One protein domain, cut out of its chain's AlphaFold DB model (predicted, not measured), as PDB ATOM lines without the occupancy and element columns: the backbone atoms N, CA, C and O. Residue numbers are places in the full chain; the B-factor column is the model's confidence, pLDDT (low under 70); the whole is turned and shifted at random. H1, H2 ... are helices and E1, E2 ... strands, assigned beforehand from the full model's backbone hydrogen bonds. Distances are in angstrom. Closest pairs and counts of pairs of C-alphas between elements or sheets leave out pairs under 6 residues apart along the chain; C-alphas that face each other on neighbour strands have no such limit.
ATOM      1  N   TYR A 287     101.661 150.157 117.551       94.75
ATOM      2  CA  TYR A 287     100.486 150.130 118.416       94.75
ATOM      3  C   TYR A 287      99.242 149.685 117.629       94.75
ATOM      4  O   TYR A 287      98.957 150.230 116.562       94.75
ATOM      5  N   VAL A 288      98.488 148.719 118.168       90.88
ATOM      6  CA  VAL A 288      97.324 148.106 117.496       90.88
ATOM      7  C   VAL A 288      96.201 149.103 117.180       90.88
ATOM      8  O   VAL A 288      95.490 148.897 116.203       90.88
ATOM      9  N   ALA A 289      96.094 150.204 117.939       86.62
ATOM     10  CA  ALA A 289      95.122 151.294 117.783       86.62
ATOM     11  C   ALA A 289      93.640 150.858 117.650       86.62
ATOM     12  O   ALA A 289      93.288 149.699 117.451       86.62
ATOM     13  N   VAL A 290      92.712 151.810 117.766       83.94
ATOM     14  CA  VAL A 290      91.281 151.551 117.490       83.94
ATOM     15  C   VAL A 290      90.946 151.689 115.999       83.94
ATOM     16  O   VAL A 290      89.981 151.094 115.519       83.94
ATOM     17  N   ASN A 291      91.736 152.461 115.245       74.50
ATOM     18  CA  ASN A 291      91.513 152.669 113.815       74.50
ATOM     19  C   ASN A 291      92.007 151.468 113.003       74.50
ATOM     20  O   ASN A 291      93.188 151.128 113.026       74.50
ATOM     21  N   THR A 292      91.106 150.868 112.227       74.06
ATOM     22  CA  THR A 292      91.401 149.690 111.407       74.06
ATOM     23  C   THR A 292      91.298 149.996 109.912       74.06
ATOM     24  O   THR A 292      90.302 150.605 109.509       74.06
ATOM     25  N   PRO A 293      92.214 149.489 109.070       79.81
ATOM     26  CA  PRO A 293      93.440 148.765 109.418       79.81
ATOM     27  C   PRO A 293      94.586 149.714 109.812       79.81
ATOM     28  O   PRO A 293      94.698 150.817 109.284       79.81
ATOM     29  N   VAL A 294      95.471 149.260 110.704       88.62
ATOM     30  CA  VAL A 294      96.682 150.003 111.092       88.62
ATOM     31  C   VAL A 294      97.643 150.096 109.904       88.62
ATOM     32  O   VAL A 294      97.787 149.135 109.141       88.62
ATOM     33  N   ARG A 295      98.345 151.227 109.767       91.75
ATOM     34  CA  ARG A 295      99.293 151.474 108.663       91.75
ATOM     35  C   ARG A 295     100.366 150.390 108.548       91.75
ATOM     36  O   ARG A 295     100.602 149.885 107.456       91.75
ATOM     37  N   SER A 296     100.943 149.956 109.671       92.19
ATOM     38  CA  SER A 296     101.936 148.871 109.719       92.19
ATOM     39  C   SER A 296     101.391 147.546 109.172       92.19
ATOM     40  O   SER A 296     102.088 146.848 108.442       92.19
ATOM     41  N   THR A 297     100.120 147.227 109.441       94.69
ATOM     42  CA  THR A 297      99.462 146.017 108.918       94.69
ATOM     43  C   THR A 297      99.299 146.082 107.401       94.69
ATOM     44  O   THR A 297      99.555 145.096 106.712       94.69
ATOM     45  N   GLN A 298      98.910 147.245 106.868       94.31
ATOM     46  CA  GLN A 298      98.856 147.458 105.419       94.31
ATOM     47  C   GLN A 298     100.243 147.332 104.792       94.31
ATOM     48  O   GLN A 298     100.406 146.623 103.803       94.31
ATOM     49  N   LEU A 299     101.257 147.952 105.393       95.94
ATOM     50  CA  LEU A 299     102.620 147.905 104.881       95.94
ATOM     51  C   LEU A 299     103.166 146.471 104.827       95.94
ATOM     52  O   LEU A 299     103.658 146.045 103.788       95.94
ATOM     53  N   VAL A 300     102.998 145.689 105.898       97.00
ATOM     54  CA  VAL A 300     103.407 144.272 105.928       97.00
ATOM     55  C   VAL A 300     102.653 143.438 104.893       97.00
ATOM     56  O   VAL A 300     103.258 142.567 104.275       97.00
ATOM     57  N   LYS A 301     101.369 143.727 104.636       96.75
ATOM     58  CA  LYS A 301     100.605 143.082 103.558       96.75
ATOM     59  C   LYS A 301     101.246 143.328 102.187       96.75
ATOM     60  O   LYS A 301     101.444 142.370 101.445       96.75
ATOM     61  N   TYR A 302     101.576 144.580 101.860       97.06
ATOM     62  CA  TYR A 302     102.218 144.929 100.587       97.06
ATOM     63  C   TYR A 302     103.620 144.327 100.463       97.06
ATOM     64  O   TYR A 302     103.954 143.778  99.416       97.06
ATOM     65  N   VAL A 303     104.413 144.353 101.539       97.81
ATOM     66  CA  VAL A 303     105.739 143.719 101.560       97.81
ATOM     67  C   VAL A 303     105.617 142.214 101.337       97.81
ATOM     68  O   VAL A 303     106.262 141.683 100.441       97.81
ATOM     69  N   LEU A 304     104.743 141.519 102.070       97.62
ATOM     70  CA  LEU A 304     104.542 140.081 101.889       97.62
ATOM     71  C   LEU A 304     104.054 139.743 100.473       97.62
ATOM     72  O   LEU A 304     104.516 138.765  99.888       97.62
ATOM     73  N   ALA A 305     103.158 140.556  99.908       96.94
ATOM     74  CA  ALA A 305     102.673 140.367  98.546       96.94
ATOM     75  C   ALA A 305     103.780 140.562  97.503       96.94
ATOM     76  O   ALA A 305     103.814 139.822  96.531       96.94
ATOM     77  N   ASN A 306     104.706 141.496  97.715       96.50
ATOM     78  CA  ASN A 306     105.871 141.652  96.848       96.50
ATOM     79  C   ASN A 306     106.858 140.480  96.974       96.50
ATOM     80  O   ASN A 306     107.416 140.039  95.979       96.50
ATOM     81  N   LEU A 307     107.066 139.964  98.189       95.94
ATOM     82  CA  LEU A 307     108.023 138.880  98.446       95.94
ATOM     83  C   LEU A 307     107.533 137.497  97.995       95.94
ATOM     84  O   LEU A 307     108.350 136.606  97.795       95.94
ATOM     85  N   THR A 308     106.217 137.293  97.902       94.88
ATOM     86  CA  THR A 308     105.610 135.976  97.611       94.88
ATOM     87  C   THR A 308     104.702 135.965  96.384       94.88
ATOM     88  O   THR A 308     104.256 134.902  95.956       94.88
ATOM     89  N   GLY A 309     104.367 137.139  95.853       93.81
ATOM     90  CA  GLY A 309     103.472 137.298  94.717       93.81
ATOM     91  C   GLY A 309     104.198 137.301  93.381       93.81
ATOM     92  O   GLY A 309     105.417 137.373  93.295       93.81
ATOM     93  N   THR A 310     103.405 137.261  92.318       92.94
ATOM     94  CA  THR A 310     103.874 137.276  90.932       92.94
ATOM     95  C   THR A 310     103.326 138.499  90.212       92.94
ATOM     96  O   THR A 310     102.128 138.786  90.312       92.94
ATOM     97  N   VAL A 311     104.171 139.193  89.449       93.62
ATOM     98  CA  VAL A 311     103.740 140.295  88.577       93.62
ATOM     99  C   VAL A 311     102.882 139.739  87.439       93.62
ATOM    100  O   VAL A 311     103.209 138.720  86.837       93.62
ATOM    101  N   THR A 312     101.769 140.411  87.154       92.06
ATOM    102  CA  THR A 312     100.812 140.032  86.108       92.06
ATOM    103  C   THR A 312     100.680 141.134  85.062       92.06
ATOM    104  O   THR A 312     100.841 142.316  85.363       92.06
ATOM    105  N   ASN A 313     100.329 140.750  83.833       90.56
ATOM    106  CA  ASN A 313     100.138 141.672  82.706       90.56
ATOM    107  C   ASN A 313      98.707 142.243  82.651       90.56
ATOM    108  O   ASN A 313      98.120 142.350  81.577       90.56
ATOM    109  N   LEU A 314      98.124 142.556  83.810       90.81
ATOM    110  CA  LEU A 314      96.777 143.122  83.914       90.81
ATOM    111  C   LEU A 314      96.825 144.652  83.891       90.81
ATOM    112  O   LEU A 314      97.750 145.256  84.436       90.81
ATOM    113  N   THR A 315      95.800 145.286  83.316       91.56
ATOM    114  CA  THR A 315      95.610 146.742  83.453       91.56
ATOM    115  C   THR A 315      95.128 147.107  84.859       91.56
ATOM    116  O   THR A 315      94.730 146.239  85.640       91.56
ATOM    117  N   LYS A 316      95.116 148.404  85.194       91.19
ATOM    118  CA  LYS A 316      94.634 148.889  86.496       91.19
ATOM    119  C   LYS A 316      93.198 148.438  86.775       91.19
ATOM    120  O   LYS A 316      92.905 147.945  87.861       91.19
ATOM    121  N   GLU A 317      92.323 148.557  85.784       89.81
ATOM    122  CA  GLU A 317      90.901 148.214  85.877       89.81
ATOM    123  C   GLU A 317      90.724 146.705  86.078       89.81
ATOM    124  O   GLU A 317      89.989 146.271  86.966       89.81
ATOM    125  N   GLN A 318      91.476 145.904  85.318       89.94
ATOM    126  CA  GLN A 318      91.485 144.447  85.442       89.94
ATOM    127  C   GLN A 318      92.086 143.978  86.770       89.94
ATOM    128  O   GLN A 318      91.646 142.972  87.312       89.94
ATOM    129  N   CYS A 319      93.069 144.693  87.319       89.69
ATOM    130  CA  CYS A 319      93.666 144.388  88.618       89.69
ATOM    131  C   CYS A 319      92.698 144.685  89.773       89.69
ATOM    132  O   CYS A 319      92.610 143.925  90.733       89.69
ATOM    133  N   GLN A 320      91.938 145.780  89.670       87.44
ATOM    134  CA  GLN A 320      90.925 146.154  90.663       87.44
ATOM    135  C   GLN A 320      89.688 145.260  90.591       87.44
ATOM    136  O   GLN A 320      89.048 144.981  91.606       87.44
ATOM    137  N   SER A 321      89.326 144.812  89.392       85.19
ATOM    138  CA  SER A 321      88.207 143.908  89.169       85.19
ATOM    139  C   SER A 321      88.571 142.821  88.160       85.19
ATOM    140  O   SER A 321      88.108 142.882  87.027       85.19
ATOM    141  N   PRO A 322      89.314 141.777  88.579       77.19
ATOM    142  CA  PRO A 322      89.555 140.622  87.720       77.19
ATOM    143  C   PRO A 322      88.214 140.016  87.282       77.19
ATOM    144  O   PRO A 322      87.436 139.548  88.122       77.19
ATOM    145  N   GLU A 323      87.875 140.128  86.001       68.62
ATOM    146  CA  GLU A 323      86.626 139.603  85.445       68.62
ATOM    147  C   GLU A 323      86.720 138.092  85.201       68.62
ATOM    148  O   GLU A 323      87.804 137.523  85.058       68.62
ATOM    149  N   GLN A 324      85.562 137.432  85.112       56.66
ATOM    150  CA  GLN A 324      85.478 136.058  84.621       56.66
ATOM    151  C   GLN A 324      85.860 136.036  83.132       56.66
ATOM    152  O   GLN A 324      85.040 136.330  82.269       56.66
ATOM    153  N   GLY A 325      87.122 135.721  82.834       61.72
ATOM    154  CA  GLY A 325      87.634 135.648  81.460       61.72
ATOM    155  C   GLY A 325      89.153 135.780  81.332       61.72
ATOM    156  O   GLY A 325      89.713 135.355  80.328       61.72
ATOM    157  N   THR A 326      89.839 136.299  82.355       63.81
ATOM    158  CA  THR A 326      91.306 136.473  82.362       63.81
ATOM    159  C   THR A 326      92.084 135.228  82.809       63.81
ATOM    160  O   THR A 326      93.309 135.253  82.829       63.81
ATOM    161  N   GLY A 327      91.401 134.137  83.186       73.31
ATOM    162  CA  GLY A 327      92.031 132.957  83.802       73.31
ATOM    163  C   GLY A 327      92.460 133.170  85.263       73.31
ATOM    164  O   GLY A 327      93.050 132.278  85.869       73.31
ATOM    165  N   GLU A 328      92.143 134.332  85.835       81.62
ATOM    166  CA  GLU A 328      92.500 134.734  87.192       81.62
ATOM    167  C   GLU A 328      91.406 134.363  88.207       81.62
ATOM    168  O   GLU A 328      90.211 134.475  87.929       81.62
ATOM    169  N   SER A 329      91.807 133.936  89.409       82.75
ATOM    170  CA  SER A 329      90.880 133.507  90.465       82.75
ATOM    171  C   SER A 329      90.919 134.450  91.663       82.75
ATOM    172  O   SER A 329      91.811 134.375  92.512       82.75
ATOM    173  N   LYS A 330      89.883 135.290  91.777       83.75
ATOM    174  CA  LYS A 330      89.620 136.136  92.956       83.75
ATOM    175  C   LYS A 330      89.415 135.336  94.242       83.75
ATOM    176  O   LYS A 330      89.613 135.856  95.337       83.75
ATOM    177  N   GLU A 331      88.986 134.083  94.132       84.50
ATOM    178  CA  GLU A 331      88.762 133.233  95.302       84.50
ATOM    179  C   GLU A 331      90.076 132.765  95.927       84.50
ATOM    180  O   GLU A 331      90.146 132.661  97.151       84.50
ATOM    181  N   LEU A 332      91.117 132.563  95.114       85.38
ATOM    182  CA  LEU A 332      92.421 132.060  95.553       85.38
ATOM    183  C   LEU A 332      93.423 133.179  95.856       85.38
ATOM    184  O   LEU A 332      94.176 133.077  96.822       85.38
ATOM    185  N   TYR A 333      93.416 134.251  95.062       91.44
ATOM    186  CA  TYR A 333      94.432 135.301  95.123       91.44
ATOM    187  C   TYR A 333      93.836 136.676  95.402       91.44
ATOM    188  O   TYR A 333      92.654 136.934  95.174       91.44
ATOM    189  N   GLU A 334      94.686 137.566  95.898       93.06
ATOM    190  CA  GLU A 334      94.441 138.999  95.945       93.06
ATOM    191  C   GLU A 334      95.316 139.697  94.891       93.06
ATOM    192  O   GLU A 334      96.448 139.279  94.633       93.06
ATOM    193  N   TYR A 335      94.772 140.743  94.268       94.00
ATOM    194  CA  TYR A 335      95.411 141.501  93.192       94.00
ATOM    195  C   TYR A 335      95.640 142.930  93.673       94.00
ATOM    196  O   TYR A 335      94.701 143.619  94.076       94.00
ATOM    197  N   LEU A 336      96.898 143.362  93.681       94.56
ATOM    198  CA  LEU A 336      97.322 144.652  94.213       94.56
ATOM    199  C   LEU A 336      97.925 145.493  93.091       94.56
ATOM    200  O   LEU A 336      98.920 145.105  92.485       94.56
ATOM    201  N   TRP A 337      97.335 146.660  92.828       95.38
ATOM    202  CA  TRP A 337      97.902 147.643  91.906       95.38
ATOM    203  C   TRP A 337      98.958 148.481  92.630       95.38
ATOM    204  O   TRP A 337      98.615 149.269  93.519       95.38
ATOM    205  N   VAL A 338     100.224 148.292  92.266       95.56
ATOM    206  CA  VAL A 338     101.389 148.884  92.943       95.56
ATOM    207  C   VAL A 338     102.117 149.865  92.029       95.56
ATOM    208  O   VAL A 338     101.980 149.800  90.809       95.56
ATOM    209  N   GLN A 339     102.868 150.799  92.612       93.62
ATOM    210  CA  GLN A 339     103.543 151.872  91.875       93.62
ATOM    211  C   GLN A 339     104.713 151.377  91.011       93.62
ATOM    212  O   GLN A 339     104.958 151.942  89.947       93.62
ATOM    213  N   GLY A 340     105.418 150.333  91.450       92.50
ATOM    214  CA  GLY A 340     106.618 149.829  90.793       92.50
ATOM    215  C   GLY A 340     107.848 150.715  90.998       92.50
ATOM    216  O   GLY A 340     107.783 151.828  91.523       92.50
ATOM    217  N   SER A 341     109.015 150.173  90.658       89.94
ATOM    218  CA  SER A 341     110.290 150.883  90.796       89.94
ATOM    219  C   SER A 341     110.479 151.874  89.651       89.94
ATOM    220  O   SER A 341     109.991 151.649  88.542       89.94
ATOM    221  N   VAL A 342     111.219 152.954  89.902       87.44
ATOM    222  CA  VAL A 342     111.613 153.908  88.858       87.44
ATOM    223  C   VAL A 342     112.737 153.282  88.018       87.44
ATOM    224  O   VAL A 342     113.787 152.951  88.575       87.44
ATOM    225  N   PRO A 343     112.549 153.076  86.700       85.44
ATOM    226  CA  PRO A 343     113.610 152.573  85.832       85.44
ATOM    227  C   PRO A 343     114.808 153.538  85.780       85.44
ATOM    228  O   PRO A 343     114.606 154.749  85.806       85.44
ATOM    229  N   PRO A 344     116.051 153.051  85.602       79.31
ATOM    230  CA  PRO A 344     117.262 153.883  85.665       79.31
ATOM    231  C   PRO A 344     117.326 155.017  84.626       79.31
ATOM    232  O   PRO A 344     118.072 155.972  84.814       79.31
ATOM    233  N   ASN A 345     116.533 154.931  83.553       82.81
ATOM    234  CA  ASN A 345     116.484 155.918  82.470       82.81
ATOM    235  C   ASN A 345     115.149 156.682  82.400       82.81
ATOM    236  O   ASN A 345     114.899 157.372  81.414       82.81
ATOM    237  N   ALA A 346     114.273 156.527  83.393       83.38
ATOM    238  CA  ALA A 346     112.959 157.158  83.417       83.38
ATOM    239  C   ALA A 346     112.782 157.994  84.687       83.38
ATOM    240  O   ALA A 346     113.357 157.704  85.730       83.38
ATOM    241  N   THR A 347     111.975 159.045  84.588       78.56
ATOM    242  CA  THR A 347     111.561 159.862  85.737       78.56
ATOM    243  C   THR A 347     110.372 159.266  86.476       78.56
ATOM    244  O   THR A 347     110.259 159.448  87.685       78.56
ATOM    245  N   ASP A 348     109.512 158.534  85.766       83.44
ATOM    246  CA  ASP A 348     108.256 158.023  86.306       83.44
ATOM    247  C   ASP A 348     108.330 156.517  86.578       83.44
ATOM    248  O   ASP A 348     108.893 155.739  85.802       83.44
ATOM    249  N   ALA A 349     107.744 156.107  87.703       88.12
ATOM    250  CA  ALA A 349     107.572 154.702  88.049       88.12
ATOM    251  C   ALA A 349     106.519 154.044  87.148       88.12
ATOM    252  O   ALA A 349     105.538 154.683  86.758       88.12
ATOM    253  N   VAL A 350     106.709 152.757  86.843       90.12
ATOM    254  CA  VAL A 350     105.770 151.988  86.016       90.12
ATOM    255  C   VAL A 350     104.886 151.120  86.915       90.12
ATOM    256  O   VAL A 350     105.359 150.097  87.430       90.12
ATOM    257  N   PRO A 351     103.605 151.492  87.095       93.69
ATOM    258  CA  PRO A 351     102.705 150.729  87.935       93.69
ATOM    259  C   PRO A 351     102.316 149.410  87.273       93.69
ATOM    260  O   PRO A 351     102.189 149.320  86.050       93.69
ATOM    261  N   HIS A 352     102.120 148.385  88.092       94.50
ATOM    262  CA  HIS A 352     101.769 147.044  87.638       94.50
ATOM    263  C   HIS A 352     100.904 146.316  88.669       94.50
ATOM    264  O   HIS A 352     100.736 146.764  89.805       94.50
ATOM    265  N   CYS A 353     100.333 145.182  88.262       95.12
ATOM    266  CA  CYS A 353      99.479 144.371  89.117       95.12
ATOM    267  C   CYS A 353     100.250 143.184  89.704       95.12
ATOM    268  O   CYS A 353     100.797 142.364  88.962       95.12
ATOM    269  N   VAL A 354     100.252 143.059  91.028       95.50
ATOM    270  CA  VAL A 354     100.841 141.930  91.756       95.50
ATOM    271  C   VAL A 354      99.733 140.992  92.208       95.50
ATOM    272  O   VAL A 354      98.815 141.400  92.919       95.50
ATOM    273  N   ARG A 355      99.833 139.722  91.819       94.44
ATOM    274  CA  ARG A 355      98.958 138.641  92.282       94.44
ATOM    275  C   ARG A 355      99.638 137.904  93.428       94.44
ATOM    276  O   ARG A 355     100.701 137.326  93.221       94.44
ATOM    277  N   ALA A 356      99.019 137.867  94.605       94.62
ATOM    278  CA  ALA A 356      99.584 137.201  95.776       94.62
ATOM    279  C   ALA A 356      98.520 136.482  96.617       94.62
ATOM    280  O   ALA A 356      97.364 136.896  96.682       94.62
ATOM    281  N   ALA A 357      98.917 135.415  97.313       93.50
ATOM    282  CA  ALA A 357      98.065 134.680  98.253       93.50
ATOM    283  C   ALA A 357      98.107 135.300  99.666       93.50
ATOM    284  O   ALA A 357      98.291 134.612 100.667       93.50
ATOM    285  N   VAL A 358      97.965 136.624  99.749       94.94
ATOM    286  CA  VAL A 358      98.006 137.387 101.003       94.94
ATOM    287  C   VAL A 358      96.611 137.910 101.302       94.94
ATOM    288  O   VAL A 358      95.953 138.412 100.402       94.94
ATOM    289  N   ARG A 359      96.150 137.793 102.553       93.31
ATOM    290  CA  ARG A 359      94.840 138.298 102.989       93.31
ATOM    291  C   ARG A 359      94.891 138.857 104.399       93.31
ATOM    292  O   ARG A 359      95.714 138.450 105.216       93.31
ATOM    293  N   LEU A 360      93.961 139.759 104.690       94.38
ATOM    294  CA  LEU A 360      93.720 140.255 106.040       94.38
ATOM    295  C   LEU A 360      92.565 139.486 106.678       94.38
ATOM    296  O   LEU A 360      91.523 139.290 106.056       94.38
ATOM    297  N   SER A 361      92.747 139.100 107.938       92.31
ATOM    298  CA  SER A 361      91.677 138.598 108.794       92.31
ATOM    299  C   SER A 361      91.426 139.586 109.928       92.31
ATOM    300  O   SER A 361      92.336 140.291 110.370       92.31
TER     301      SER A 361
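AT A GLANCE: This is residues 287 to 361 of the 442 residues of the protein "Nicastrin" of Lepisosteus oculatus (UniProt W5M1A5). A small antiparallel sheet of three short strands forms the middle of this domain, with the long helix H1 crossing one of its faces and the short helix H2 on the opposite face. Two strands of the sheet, E2 and E3, make a hairpin with a long loop, residues 339 to 351, and another long loop, residues 321 to 333, leads from H2 into E2. The printed part has 75 residues, with two named helices and three named strands in the order H1, E1, H2, E2, E3, and the sheet runs E1, E3, E2. The class is mixed, helices and strands, though under half of the residues, 32 of 75, are in named elements. The whole is only just loose, close to compact, with a radius of gyration of the C-alphas of 14.1 A, and spans 39 by 36 by 20 A.

IN THESE COORDINATES: Begin with the sheet: E3, residues 352 to 356, runs 13.0 A from C-alpha 352 at (101.769, 147.044, 87.638) to C-alpha 356 at (99.584, 137.201, 95.776). E2, residues 334 to 338, is 12.4 A long, and E1, residues 310 to 312, is 6.3 A long. Find C-alpha 295 at (99.293, 151.474, 108.663); from there H1, residues 295 to 308, runs 20.1 A. H2, residues 316 to 320, measures 6.2 A.

HOW THE PARTS SIT: Look first at E3, the inner strand. It is antiparallel to E2 at 150 degrees, with N 336 and O 354 2.8 A apart, within hydrogen-bond range. On its other side it is antiparallel to E1 at 136 degrees, with N 312 and O 353 at 2.8 A. E1, H2 and E2 form a split strand-helix-strand unit, two strands of one sheet joined through a helix, with E3 between E1 and E2 in the sheet, and its crossover is right-handed. H1 is on the sheet at a height of 10.5 A, over E3 and E2, and runs across the strands, at 77 degrees to E2 on the local plane. H1 and E3 touch, the closest C-alphas being those of Ala 305 and Ala 356, 5.2 A apart. H2 is on the opposite face at a height of 8.1 A; it touches E2, where the C-alphas of Cys 319 and Tyr 335, the closest pair, are 5.7 A apart. H1 and H2 are apart. In both helices every O i to N i+4 pair is within hydrogen-bond range.

THE WHOLE: The two C-alphas farthest apart, those of Val 290 and Asn 345, are 43.4 A apart. The printed part has no cut. The links H2 to E2 and E2 to E3 are long; H1 to E1 and E1 to H2 are tight. The mean pLDDT of the printed part is 88.6, and the model's confidence is under 70 at residues 323 to 326.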